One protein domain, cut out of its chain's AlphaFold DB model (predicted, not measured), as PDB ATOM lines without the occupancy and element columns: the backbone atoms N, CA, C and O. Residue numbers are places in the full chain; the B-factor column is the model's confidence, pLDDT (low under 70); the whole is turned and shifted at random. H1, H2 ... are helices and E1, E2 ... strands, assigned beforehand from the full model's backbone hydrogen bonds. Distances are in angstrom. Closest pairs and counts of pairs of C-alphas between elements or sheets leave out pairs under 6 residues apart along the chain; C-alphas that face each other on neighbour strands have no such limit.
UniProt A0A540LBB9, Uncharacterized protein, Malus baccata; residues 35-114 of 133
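Overview. This is residues 35 to 114 of the 133 residues of an uncharacterized protein of Malus baccata (UniProt A0A540LBB9). One strongly twisted sheet of four strands, E1 to E4, makes a long slab with the helix H2 packed slantwise over one face and no named helix over the other. The short helix H1 sits at the end of E2, and the E1-E2 hairpin's loop reaches to the other end of the long axis. The printed part has 80 residues, with four named strands and two named helices in the order E1, E2, H1, E3, E4, H2. The sheet's order is E1, E2, E3, E4, all antiparallel, and the class is mixed, helices and strands. The whole is only just compact, close to loose, with a radius of gyration of the C-alphas of 13.6 A, and its outline is elongated, 42 by 24 by 20 A.

Along the chain. E1 is residues 36 to 43, 23.3 A long, and begins at C-alpha 36 at (103.443, 205.720, 120.371). E2 is residues 52 to 59, 22.9 A. H1 is residues 60 to 65, 8.2 A. E3 is residues 75 to 81, 19.6 A, and E4 is residues 84 to 88, 12.3 A. H2 is residues 93 to 106, 20.1 A, and ends at C-alpha 106 at (111.389, 205.823, 123.446).

Arrangement. E1 and E2 form a hairpin, antiparallel at 168 degrees, with N 39 and O 56 within hydrogen-bond range at 2.8 A. E2 and E3 are antiparallel at 165 degrees, with N 78 and O 53 at 2.7 A. E3 and E4 form a second hairpin, antiparallel at 134 degrees, with N 86 and O 79 at 2.8 A. The edge strands E1 and E4 are apart. H2 is on the sheet at a height over the sheet of 7.0 A. It lies over E2 and only just over E3, on which 3 of its C-alphas fall, and runs slantwise to the strands, at 56 degrees to E2 on the local plane. The closest C-alphas of E3 and H2 are those of Met 75 and Asn 99, 5.8 A apart. H1 only grazes the sheet, with its residues 60 to 65. H1 and H2 are close but not clearly touching, about perpendicular at 80 degrees, with the closest C-alphas, those of Phe 62 and Trp 106, 6.3 A apart. In H1 and H2 every O i to N i+4 pair is within hydrogen-bond range.

Size, cuts and confidence. The two C-alphas farthest apart are those of Asp 47 and Gly 67, 42.8 A. The printed part has no cut. The links E2 to H1, E3 to E4 and E4 to H2 are tight, E1 to E2 and H1 to E3 are short, and no link is long. The mean pLDDT of the printed part is 92.4, and no printed residue is under 70.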
ATOM      1  N   ALA A  35     100.429 208.594 119.717       95.50
ATOM      2  CA  ALA A  35     101.591 208.697 118.837       95.50
ATOM      3  C   ALA A  35     102.484 207.449 118.911       95.50
ATOM      4  O   ALA A  35     103.141 207.089 117.935       95.50
ATOM      5  N   ASP A  36     102.496 206.780 120.064       95.81
ATOM      6  CA  ASP A  36     103.443 205.720 120.371       95.81
ATOM      7  C   ASP A  36     102.727 204.542 121.031       95.81
ATOM      8  O   ASP A  36     101.874 204.719 121.901       95.81
ATOM      9  N   VAL A  37     103.080 203.326 120.618       95.44
ATOM     10  CA  VAL A  37     102.605 202.084 121.226       95.44
ATOM     11  C   VAL A  37     103.766 201.118 121.413       95.44
ATOM     12  O   VAL A  37     104.585 200.910 120.515       95.44
ATOM     13  N   ILE A  38     103.808 200.494 122.586       95.25
ATOM     14  CA  ILE A  38     104.661 199.350 122.882       95.25
ATOM     15  C   ILE A  38     103.790 198.105 122.998       95.25
ATOM     16  O   ILE A  38     102.705 198.134 123.578       95.25
ATOM     17  N   VAL A  39     104.253 197.011 122.409       94.31
ATOM     18  CA  VAL A  39     103.551 195.734 122.396       94.31
ATOM     19  C   VAL A  39     104.445 194.682 123.012       94.31
ATOM     20  O   VAL A  39     105.598 194.520 122.615       94.31
ATOM     21  N   PHE A  40     103.865 193.929 123.935       94.06
ATOM     22  CA  PHE A  40     104.436 192.718 124.496       94.06
ATOM     23  C   PHE A  40     103.648 191.535 123.935       94.06
ATOM     24  O   PHE A  40     102.419 191.541 123.939       94.06
ATOM     25  N   SER A  41     104.340 190.528 123.414       91.69
ATOM     26  CA  SER A  41     103.727 189.278 122.965       91.69
ATOM     27  C   SER A  41     104.513 188.120 123.539       91.69
ATOM     28  O   SER A  41     105.740 188.149 123.540       91.69
ATOM     29  N   ARG A  42     103.803 187.098 124.003       90.38
ATOM     30  CA  ARG A  42     104.366 185.838 124.466       90.38
ATOM     31  C   ARG A  42     103.677 184.718 123.700       90.38
ATOM     32  O   ARG A  42     102.460 184.753 123.550       90.38
ATOM     33  N   CYS A  43     104.445 183.754 123.218       88.00
ATOM     34  CA  CYS A  43     103.913 182.502 122.696       88.00
ATOM     35  C   CYS A  43     104.504 181.376 123.551       88.00
ATOM     36  O   CYS A  43     105.719 181.337 123.749       88.00
ATOM     37  N   GLU A  44     103.668 180.479 124.068       86.75
ATOM     38  CA  GLU A  44     104.096 179.413 124.992       86.75
ATOM     39  C   GLU A  44     104.971 178.346 124.322       86.75
ATOM     40  O   GLU A  44     105.713 177.642 124.999       86.75
ATOM     41  N   GLY A  45     104.988 178.323 122.988       79.88
ATOM     42  CA  GLY A  45     105.705 177.325 122.207       79.88
ATOM     43  C   GLY A  45     104.888 176.041 122.102       79.88
ATOM     44  O   GLY A  45     104.396 175.516 123.094       79.88
ATOM     45  N   GLU A  46     104.744 175.535 120.883       81.50
ATOM     46  CA  GLU A  46     104.083 174.260 120.586       81.50
ATOM     47  C   GLU A  46     105.115 173.276 120.009       81.50
ATOM     48  O   GLU A  46     106.202 173.683 119.585       81.50
ATOM     49  N   ASP A  47     104.811 171.976 120.028       81.12
ATOM     50  CA  ASP A  47     105.629 170.914 119.417       81.12
ATOM     51  C   ASP A  47     107.109 170.900 119.847       81.12
ATOM     52  O   ASP A  47     108.034 170.758 119.045       81.12
ATOM     53  N   GLY A  48     107.356 171.078 121.149       78.19
ATOM     54  CA  GLY A  48     108.707 171.071 121.720       78.19
ATOM     55  C   GLY A  48     109.498 172.365 121.497       78.19
ATOM     56  O   GLY A  48     110.668 172.443 121.887       78.19
ATOM     57  N   ARG A  49     108.885 173.402 120.910       85.12
ATOM     58  CA  ARG A  49     109.471 174.746 120.862       85.12
ATOM     59  C   ARG A  49     109.421 175.389 122.244       85.12
ATOM     60  O   ARG A  49     108.489 175.197 123.016       85.12
ATOM     61  N   ARG A  50     110.448 176.177 122.552       89.19
ATOM     62  CA  ARG A  50     110.510 176.935 123.804       89.19
ATOM     63  C   ARG A  50     109.527 178.106 123.769       89.19
ATOM     64  O   ARG A  50     109.342 178.682 122.693       89.19
ATOM     65  N   PRO A  51     108.992 178.525 124.928       91.38
ATOM     66  CA  PRO A  51     108.272 179.780 125.024       91.38
ATOM     67  C   PRO A  51     109.129 180.932 124.503       91.38
ATOM     68  O   PRO A  51     110.324 181.018 124.798       91.38
ATOM     69  N   THR A  52     108.513 181.828 123.745       92.56
ATOM     70  CA  THR A  52     109.158 183.028 123.209       92.56
ATOM     71  C   THR A  52     108.412 184.269 123.657       92.56
ATOM     72  O   THR A  52     107.215 184.231 123.940       92.56
ATOM     73  N   GLN A  53     109.136 185.377 123.734       92.94
ATOM     74  CA  GLN A  53     108.590 186.681 124.053       92.94
ATOM     75  C   GLN A  53     109.178 187.709 123.099       92.94
ATOM     76  O   GLN A  53     110.387 187.773 122.917       92.94
ATOM     77  N   THR A  54     108.325 188.525 122.500       94.00
ATOM     78  CA  THR A  54     108.728 189.625 121.630       94.00
ATOM     79  C   THR A  54     108.246 190.928 122.241       94.00
ATOM     80  O   THR A  54     107.106 191.022 122.700       94.00
ATOM     81  N   ILE A  55     109.100 191.942 122.206       95.56
ATOM     82  CA  ILE A  55     108.766 193.312 122.586       95.56
ATOM     83  C   ILE A  55     109.023 194.187 121.370       95.56
ATOM     84  O   ILE A  55     110.092 194.101 120.762       95.56
ATOM     85  N   GLY A  56     108.041 194.999 120.993       95.06
ATOM     86  CA  GLY A  56     108.126 195.866 119.825       95.06
ATOM     87  C   GLY A  56     107.521 197.232 120.077       95.06
ATOM     88  O   GLY A  56     106.521 197.341 120.783       95.06
ATOM     89  N   VAL A  57     108.105 198.264 119.472       95.12
ATOM     90  CA  VAL A  57     107.607 199.641 119.567       95.12
ATOM     91  C   VAL A  57     107.255 200.162 118.179       95.12
ATOM     92  O   VAL A  57     108.083 200.148 117.271       95.12
ATOM     93  N   LEU A  58     106.029 200.656 118.030       94.50
ATOM     94  CA  LEU A  58     105.602 201.468 116.897       94.50
ATOM     95  C   LEU A  58     105.434 202.899 117.413       94.50
ATOM     96  O   LEU A  58     104.465 203.198 118.105       94.50
ATOM     97  N   SER A  59     106.414 203.756 117.127       95.50
ATOM     98  CA  SER A  59     106.508 205.097 117.711       95.50
ATOM     99  C   SER A  59     106.669 206.163 116.634       95.50
ATOM    100  O   SER A  59     107.698 206.244 115.962       95.50
ATOM    101  N   TYR A  60     105.646 207.005 116.485       95.12
ATOM    102  CA  TYR A  60     105.711 208.200 115.650       95.12
ATOM    103  C   TYR A  60     106.752 209.184 116.187       95.12
ATOM    104  O   TYR A  60     107.485 209.793 115.406       95.12
ATOM    105  N   THR A  61     106.857 209.305 117.512       96.12
ATOM    106  CA  THR A  61     107.797 210.214 118.170       96.12
ATOM    107  C   THR A  61     109.246 209.830 117.864       96.12
ATOM    108  O   THR A  61     110.026 210.690 117.462       96.12
ATOM    109  N   PHE A  62     109.592 208.541 117.939       96.12
ATOM    110  CA  PHE A  62     110.897 208.014 117.529       96.12
ATOM    111  C   PHE A  62     111.192 208.304 116.053       96.12
ATOM    112  O   PHE A  62     112.254 208.840 115.723       96.12
ATOM    113  N   LEU A  63     110.257 207.972 115.155       96.12
ATOM    114  CA  LEU A  63     110.465 208.125 113.713       96.12
ATOM    115  C   LEU A  63     110.662 209.595 113.329       96.12
ATOM    116  O   LEU A  63     111.596 209.923 112.599       96.12
ATOM    117  N   ARG A  64     109.841 210.500 113.873       95.94
ATOM    118  CA  ARG A  64     109.969 211.943 113.627       95.94
ATOM    119  C   ARG A  64     111.191 212.541 114.303       95.94
ATOM    120  O   ARG A  64     111.897 213.318 113.669       95.94
ATOM    121  N   GLY A  65     111.453 212.174 115.556       95.69
ATOM    122  CA  GLY A  65     112.585 212.680 116.332       95.69
ATOM    123  C   GLY A  65     113.940 212.297 115.739       95.69
ATOM    124  O   GLY A  65     114.902 213.043 115.885       95.69
ATOM    125  N   THR A  66     114.009 211.172 115.022       95.44
ATOM    126  CA  THR A  66     115.230 210.703 114.344       95.44
ATOM    127  C   THR A  66     115.231 210.938 112.831       95.44
ATOM    128  O   THR A  66     116.169 210.518 112.156       95.44
ATOM    129  N   GLY A  67     114.208 211.612 112.290       94.56
ATOM    130  CA  GLY A  67     114.124 211.958 110.868       94.56
ATOM    131  C   GLY A  67     114.042 210.751 109.931       94.56
ATOM    132  O   GLY A  67     114.587 210.791 108.833       94.56
ATOM    133  N   LYS A  68     113.413 209.653 110.362       92.44
ATOM    134  CA  LYS A  68     113.265 208.446 109.542       92.44
ATOM    135  C   LYS A  68     112.256 208.684 108.422       92.44
ATOM    136  O   LYS A  68     111.119 209.070 108.685       92.44
ATOM    137  N   GLU A  69     112.679 208.413 107.192       89.19
ATOM    138  CA  GLU A  69     111.817 208.460 106.003       89.19
ATOM    139  C   GLU A  69     111.020 207.157 105.831       89.19
ATOM    140  O   GLU A  69     109.865 207.189 105.412       89.19
ATOM    141  N   ASP A  70     111.602 206.031 106.258       89.31
ATOM    142  CA  ASP A  70     110.963 204.715 106.265       89.31
ATOM    143  C   ASP A  70     110.421 204.332 107.648       89.31
ATOM    144  O   ASP A  70     110.979 204.686 108.693       89.31
ATOM    145  N   ILE A  71     109.352 203.526 107.663       88.19
ATOM    146  CA  ILE A  71     108.804 202.960 108.901       88.19
ATOM    147  C   ILE A  71     109.762 201.891 109.430       88.19
ATOM    148  O   ILE A  71     109.872 200.796 108.879       88.19
ATOM    149  N   VAL A  72     110.406 202.195 110.555       91.69
ATOM    150  CA  VAL A  72     111.245 201.262 111.312       91.69
ATOM    151  C   VAL A  72     110.543 200.899 112.617       91.69
ATOM    152  O   VAL A  72     110.131 201.777 113.370       91.69
ATOM    153  N   VAL A  73     110.440 199.600 112.902       93.75
ATOM    154  CA  VAL A  73     109.816 199.074 114.126       93.75
ATOM    155  C   VAL A  73     110.884 198.338 114.946       93.75
ATOM    156  O   VAL A  73     111.189 197.180 114.637       93.75
ATOM    157  N   PRO A  74     111.485 198.983 115.967       95.12
ATOM    158  CA  PRO A  74     112.417 198.330 116.878       95.12
ATOM    159  C   PRO A  74     111.739 197.151 117.570       95.12
ATOM    160  O   PRO A  74     110.662 197.294 118.153       95.12
ATOM    161  N   MET A  75     112.363 195.978 117.487       95.31
ATOM    162  CA  MET A  75     111.852 194.753 118.094       95.31
ATOM    163  C   MET A  75     112.992 193.910 118.649       95.31
ATOM    164  O   MET A  75     114.006 193.710 117.972       95.31
ATOM    165  N   VAL A  76     112.777 193.361 119.839       95.81
ATOM    166  CA  VAL A  76     113.657 192.383 120.481       95.81
ATOM    167  C   VAL A  76     112.877 191.115 120.780       95.81
ATOM    168  O   VAL A  76     111.702 191.160 121.145       95.81
ATOM    169  N   ASP A  77     113.536 189.980 120.591       94.81
ATOM    170  CA  ASP A  77     112.985 188.666 120.884       94.81
ATOM    171  C   ASP A  77     113.779 188.009 122.010       94.81
ATOM    172  O   ASP A  77     115.000 188.171 122.113       94.81
ATOM    173  N   TYR A  78     113.067 187.219 122.802       94.44
ATOM    174  CA  TYR A  78     113.575 186.387 123.870       94.44
ATOM    175  C   TYR A  78     113.026 184.971 123.727       94.44
ATOM    176  O   TYR A  78     111.900 184.759 123.278       94.44
ATOM    177  N   GLU A  79     113.802 183.996 124.176       93.50
ATOM    178  CA  GLU A  79     113.373 182.613 124.353       93.50
ATOM    179  C   GLU A  79     113.595 182.181 125.804       93.50
ATOM    180  O   GLU A  79     114.589 182.542 126.440       93.50
ATOM    181  N   LYS A  80     112.669 181.398 126.353       91.19
ATOM    182  CA  LYS A  80     112.782 180.894 127.719       91.19
ATOM    183  C   LYS A  80     113.789 179.743 127.748       91.19
ATOM    184  O   LYS A  80     113.574 178.712 127.110       91.19
ATOM    185  N   ARG A  81     114.888 179.890 128.499       89.62
ATOM    186  CA  ARG A  81     115.850 178.807 128.771       89.62
ATOM    187  C   ARG A  81     116.056 178.671 130.275       89.62
ATOM    188  O   ARG A  81     116.498 179.606 130.940       89.62
ATOM    189  N   GLY A  82     115.753 177.488 130.808       86.56
ATOM    190  CA  GLY A  82     115.777 177.261 132.250       86.56
ATOM    191  C   GLY A  82     114.821 178.216 132.966       86.56
ATOM    192  O   GLY A  82     113.647 178.297 132.612       86.56
ATOM    193  N   GLN A  83     115.340 178.953 133.947       82.62
ATOM    194  CA  GLN A  83     114.562 179.890 134.764       82.62
ATOM    195  C   GLN A  83     114.477 181.312 134.171       82.62
ATOM    196  O   GLN A  83     113.802 182.158 134.747       82.62
ATOM    197  N   GLY A  84     115.144 181.597 133.043       87.75
ATOM    198  CA  GLY A  84     115.293 182.964 132.528       87.75
ATOM    199  C   GLY A  84     114.939 183.149 131.053       87.75
ATOM    200  O   GLY A  84     114.930 182.206 130.254       87.75
ATOM    201  N   TRP A  85     114.688 184.405 130.684       91.75
ATOM    202  CA  TRP A  85     114.551 184.848 129.299       91.75
ATOM    203  C   TRP A  85     115.929 185.145 128.714       91.75
ATOM    204  O   TRP A  85     116.703 185.911 129.277       91.75
ATOM    205  N   ASN A  86     116.251 184.506 127.595       92.69
ATOM    206  CA  ASN A  86     117.526 184.660 126.904       92.69
ATOM    207  C   ASN A  86     117.306 185.389 125.585       92.69
ATOM    208  O   ASN A  86     116.311 185.147 124.905       92.69
ATOM    209  N   LYS A  87     118.250 186.254 125.211       94.06
ATOM    210  CA  LYS A  87     118.198 187.047 123.977       94.06
ATOM    211  C   LYS A  87     118.142 186.124 122.761       94.06
ATOM    212  O   LYS A  87     119.012 185.273 122.582       94.06
ATOM    213  N   MET A  88     117.137 186.313 121.915       92.06
ATOM    214  CA  MET A  88     116.990 185.584 120.660       92.06
ATOM    215  C   MET A  88     117.481 186.464 119.506       92.06
ATOM    216  O   MET A  88     116.862 187.468 119.147       92.06
ATOM    217  N   MET A  89     118.611 186.079 118.917       87.56
ATOM    218  CA  MET A  89     119.217 186.801 117.797       87.56
ATOM    219  C   MET A  89     118.540 186.400 116.483       87.56
ATOM    220  O   MET A  89     118.577 185.235 116.093       87.56
ATOM    221  N   ARG A  90     117.929 187.365 115.788       79.31
ATOM    222  CA  ARG A  90     117.404 187.182 114.417       79.31
ATOM    223  C   ARG A  90     118.250 187.861 113.337       79.31
ATOM    224  O   ARG A  90     118.055 187.587 112.160       79.31
ATOM    225  N   GLY A  91     119.150 188.752 113.743       81.75
ATOM    226  CA  GLY A  91     120.085 189.479 112.889       81.75
ATOM    227  C   GLY A  91     121.451 189.535 113.563       81.75
ATOM    228  O   GLY A  91     121.860 188.560 114.198       81.75
ATOM    229  N   SER A  92     122.138 190.673 113.473       88.19
ATOM    230  CA  SER A  92     123.390 190.860 114.207       88.19
ATOM    231  C   SER A  92     123.139 191.117 115.706       88.19
ATOM    232  O   SER A  92     122.081 191.639 116.080       88.19
ATOM    233  N   PRO A  93     124.107 190.797 116.586       90.00
ATOM    234  CA  PRO A  93     124.056 191.208 117.987       90.00
ATOM    235  C   PRO A  93     123.895 192.723 118.156       90.00
ATOM    236  O   PRO A  93     123.172 193.162 119.048       90.00
ATOM    237  N   ASP A  94     124.515 193.519 117.286       93.19
ATOM    238  CA  ASP A  94     124.447 194.982 117.343       93.19
ATOM    239  C   ASP A  94     123.041 195.502 117.029       93.19
ATOM    240  O   ASP A  94     122.552 196.410 117.702       93.19
ATOM    241  N   ASP A  95     122.343 194.889 116.068       92.50
ATOM    242  CA  ASP A  95     120.951 195.235 115.766       92.50
ATOM    243  C   ASP A  95     120.036 194.975 116.964       92.50
ATOM    244  O   ASP A  95     119.152 195.784 117.252       92.50
ATOM    245  N   TRP A  96     120.258 193.871 117.683       95.44
ATOM    246  CA  TRP A  96     119.484 193.550 118.879       95.44
ATOM    247  C   TRP A  96     119.697 194.606 119.972       95.44
ATOM    248  O   TRP A  96     118.723 195.137 120.505       95.44
ATOM    249  N   HIS A  97     120.951 194.979 120.257       95.56
ATOM    250  CA  HIS A  97     121.262 195.993 121.272       95.56
ATOM    251  C   HIS A  97     120.760 197.383 120.874       95.56
ATOM    252  O   HIS A  97     120.206 198.092 121.713       95.56
ATOM    253  N   ARG A  98     120.879 197.763 119.596       95.56
ATOM    254  CA  ARG A  98     120.327 199.028 119.091       95.56
ATOM    255  C   ARG A  98     118.808 199.063 119.228       95.56
ATOM    256  O   ARG A  98     118.257 200.091 119.622       95.56
ATOM    257  N   ASN A  99     118.127 197.956 118.929       96.56
ATOM    258  CA  ASN A  99     116.681 197.860 119.102       96.56
ATOM    259  C   ASN A  99     116.291 197.966 120.576       96.56
ATOM    260  O   ASN A  99     115.406 198.757 120.885       96.56
ATOM    261  N   LEU A 100     116.966 197.246 121.480       97.25
ATOM    262  CA  LEU A 100     116.713 197.358 122.920       97.25
ATOM    263  C   LEU A 100     116.912 198.799 123.407       97.25
ATOM    264  O   LEU A 100     116.027 199.348 124.055       97.25
ATOM    265  N   ALA A 101     118.037 199.424 123.053       97.19
ATOM    266  CA  ALA A 101     118.340 200.800 123.440       97.19
ATOM    267  C   ALA A 101     117.276 201.780 122.928       97.19
ATOM    268  O   ALA A 101     116.842 202.661 123.663       97.19
ATOM    269  N   THR A 102     116.802 201.587 121.694       97.12
ATOM    270  CA  THR A 102     115.713 202.394 121.132       97.12
ATOM    271  C   THR A 102     114.410 202.180 121.907       97.12
ATOM    272  O   THR A 102     113.723 203.146 122.218       97.12
ATOM    273  N   ILE A 103     114.069 200.934 122.250       97.50
ATOM    274  CA  ILE A 103     112.860 200.631 123.030       97.50
ATOM    275  C   ILE A 103     112.936 201.306 124.403       97.50
ATOM    276  O   ILE A 103     111.993 201.986 124.781       97.50
ATOM    277  N   VAL A 104     114.051 201.183 125.121       97.56
ATOM    278  CA  VAL A 104     114.236 201.829 126.432       97.56
ATOM    279  C   VAL A 104     114.180 203.357 126.318       97.56
ATOM    280  O   VAL A 104     113.529 204.015 127.116       97.56
ATOM    281  N   GLN A 105     114.808 203.938 125.295       97.25
ATOM    282  CA  GLN A 105     114.836 205.392 125.116       97.25
ATOM    283  C   GLN A 105     113.460 205.995 124.787       97.25
ATOM    284  O   GLN A 105     113.171 207.115 125.203       97.25
ATOM    285  N   TRP A 106     112.640 205.292 124.003       96.00
ATOM    286  CA  TRP A 106     111.389 205.823 123.446       96.00
ATOM    287  C   TRP A 106     110.135 205.148 124.014       96.00
ATOM    288  O   TRP A 106     109.047 205.301 123.460       96.00
ATOM    289  N   SER A 107     110.266 204.396 125.108       95.81
ATOM    290  CA  SER A 107     109.137 203.811 125.836       95.81
ATOM    291  C   SER A 107     109.094 204.308 127.284       95.81
ATOM    292  O   SER A 107     110.050 204.916 127.760       95.81
ATOM    293  N   PRO A 108     108.001 204.045 128.021       94.94
ATOM    294  CA  PRO A 108     107.908 204.378 129.443       94.94
ATOM    295  C   PRO A 108     108.816 203.544 130.369       94.94
ATOM    296  O   PRO A 108     108.769 203.744 131.581       94.94
ATOM    297  N   TYR A 109     109.585 202.588 129.839       96.06
ATOM    298  CA  TYR A 109     110.392 201.642 130.615       96.06
ATOM    299  C   TYR A 109     111.871 202.007 130.557       96.06
ATOM    300  O   TYR A 109     112.392 202.318 129.488       96.06
ATOM    301  N   LEU A 110     112.558 201.939 131.698       93.44
ATOM    302  CA  LEU A 110     113.903 202.498 131.855       93.44
ATOM    303  C   LEU A 110     115.016 201.464 131.646       93.44
ATOM    304  O   LEU A 110     116.185 201.837 131.545       93.44
ATOM    305  N   SER A 111     114.676 200.176 131.583       96.12
ATOM    306  CA  SER A 111     115.648 199.083 131.531       96.12
ATOM    307  C   SER A 111     115.107 197.819 130.847       96.12
ATOM    308  O   SER A 111     113.903 197.676 130.618       96.12
ATOM    309  N   GLU A 112     116.009 196.885 130.514       95.31
ATOM    310  CA  GLU A 112     115.649 195.547 130.014       95.31
ATOM    311  C   GLU A 112     114.828 194.784 131.064       95.31
ATOM    312  O   GLU A 112     113.855 194.101 130.744       95.31
ATOM    313  N   GLU A 113     115.173 194.961 132.335       93.81
ATOM    314  CA  GLU A 113     114.516 194.347 133.476       93.81
ATOM    315  C   GLU A 113     113.071 194.842 133.627       93.81
ATOM    316  O   GLU A 113     112.163 194.018 133.761       93.81
ATOM    317  N   ASP A 114     112.832 196.156 133.525       94.19
ATOM    318  CA  ASP A 114     111.480 196.736 133.585       94.19
ATOM    319  C   ASP A 114     110.588 196.187 132.468       94.19
ATOM    320  O   ASP A 114     109.417 195.870 132.694       94.19
TER     321      ASP A 114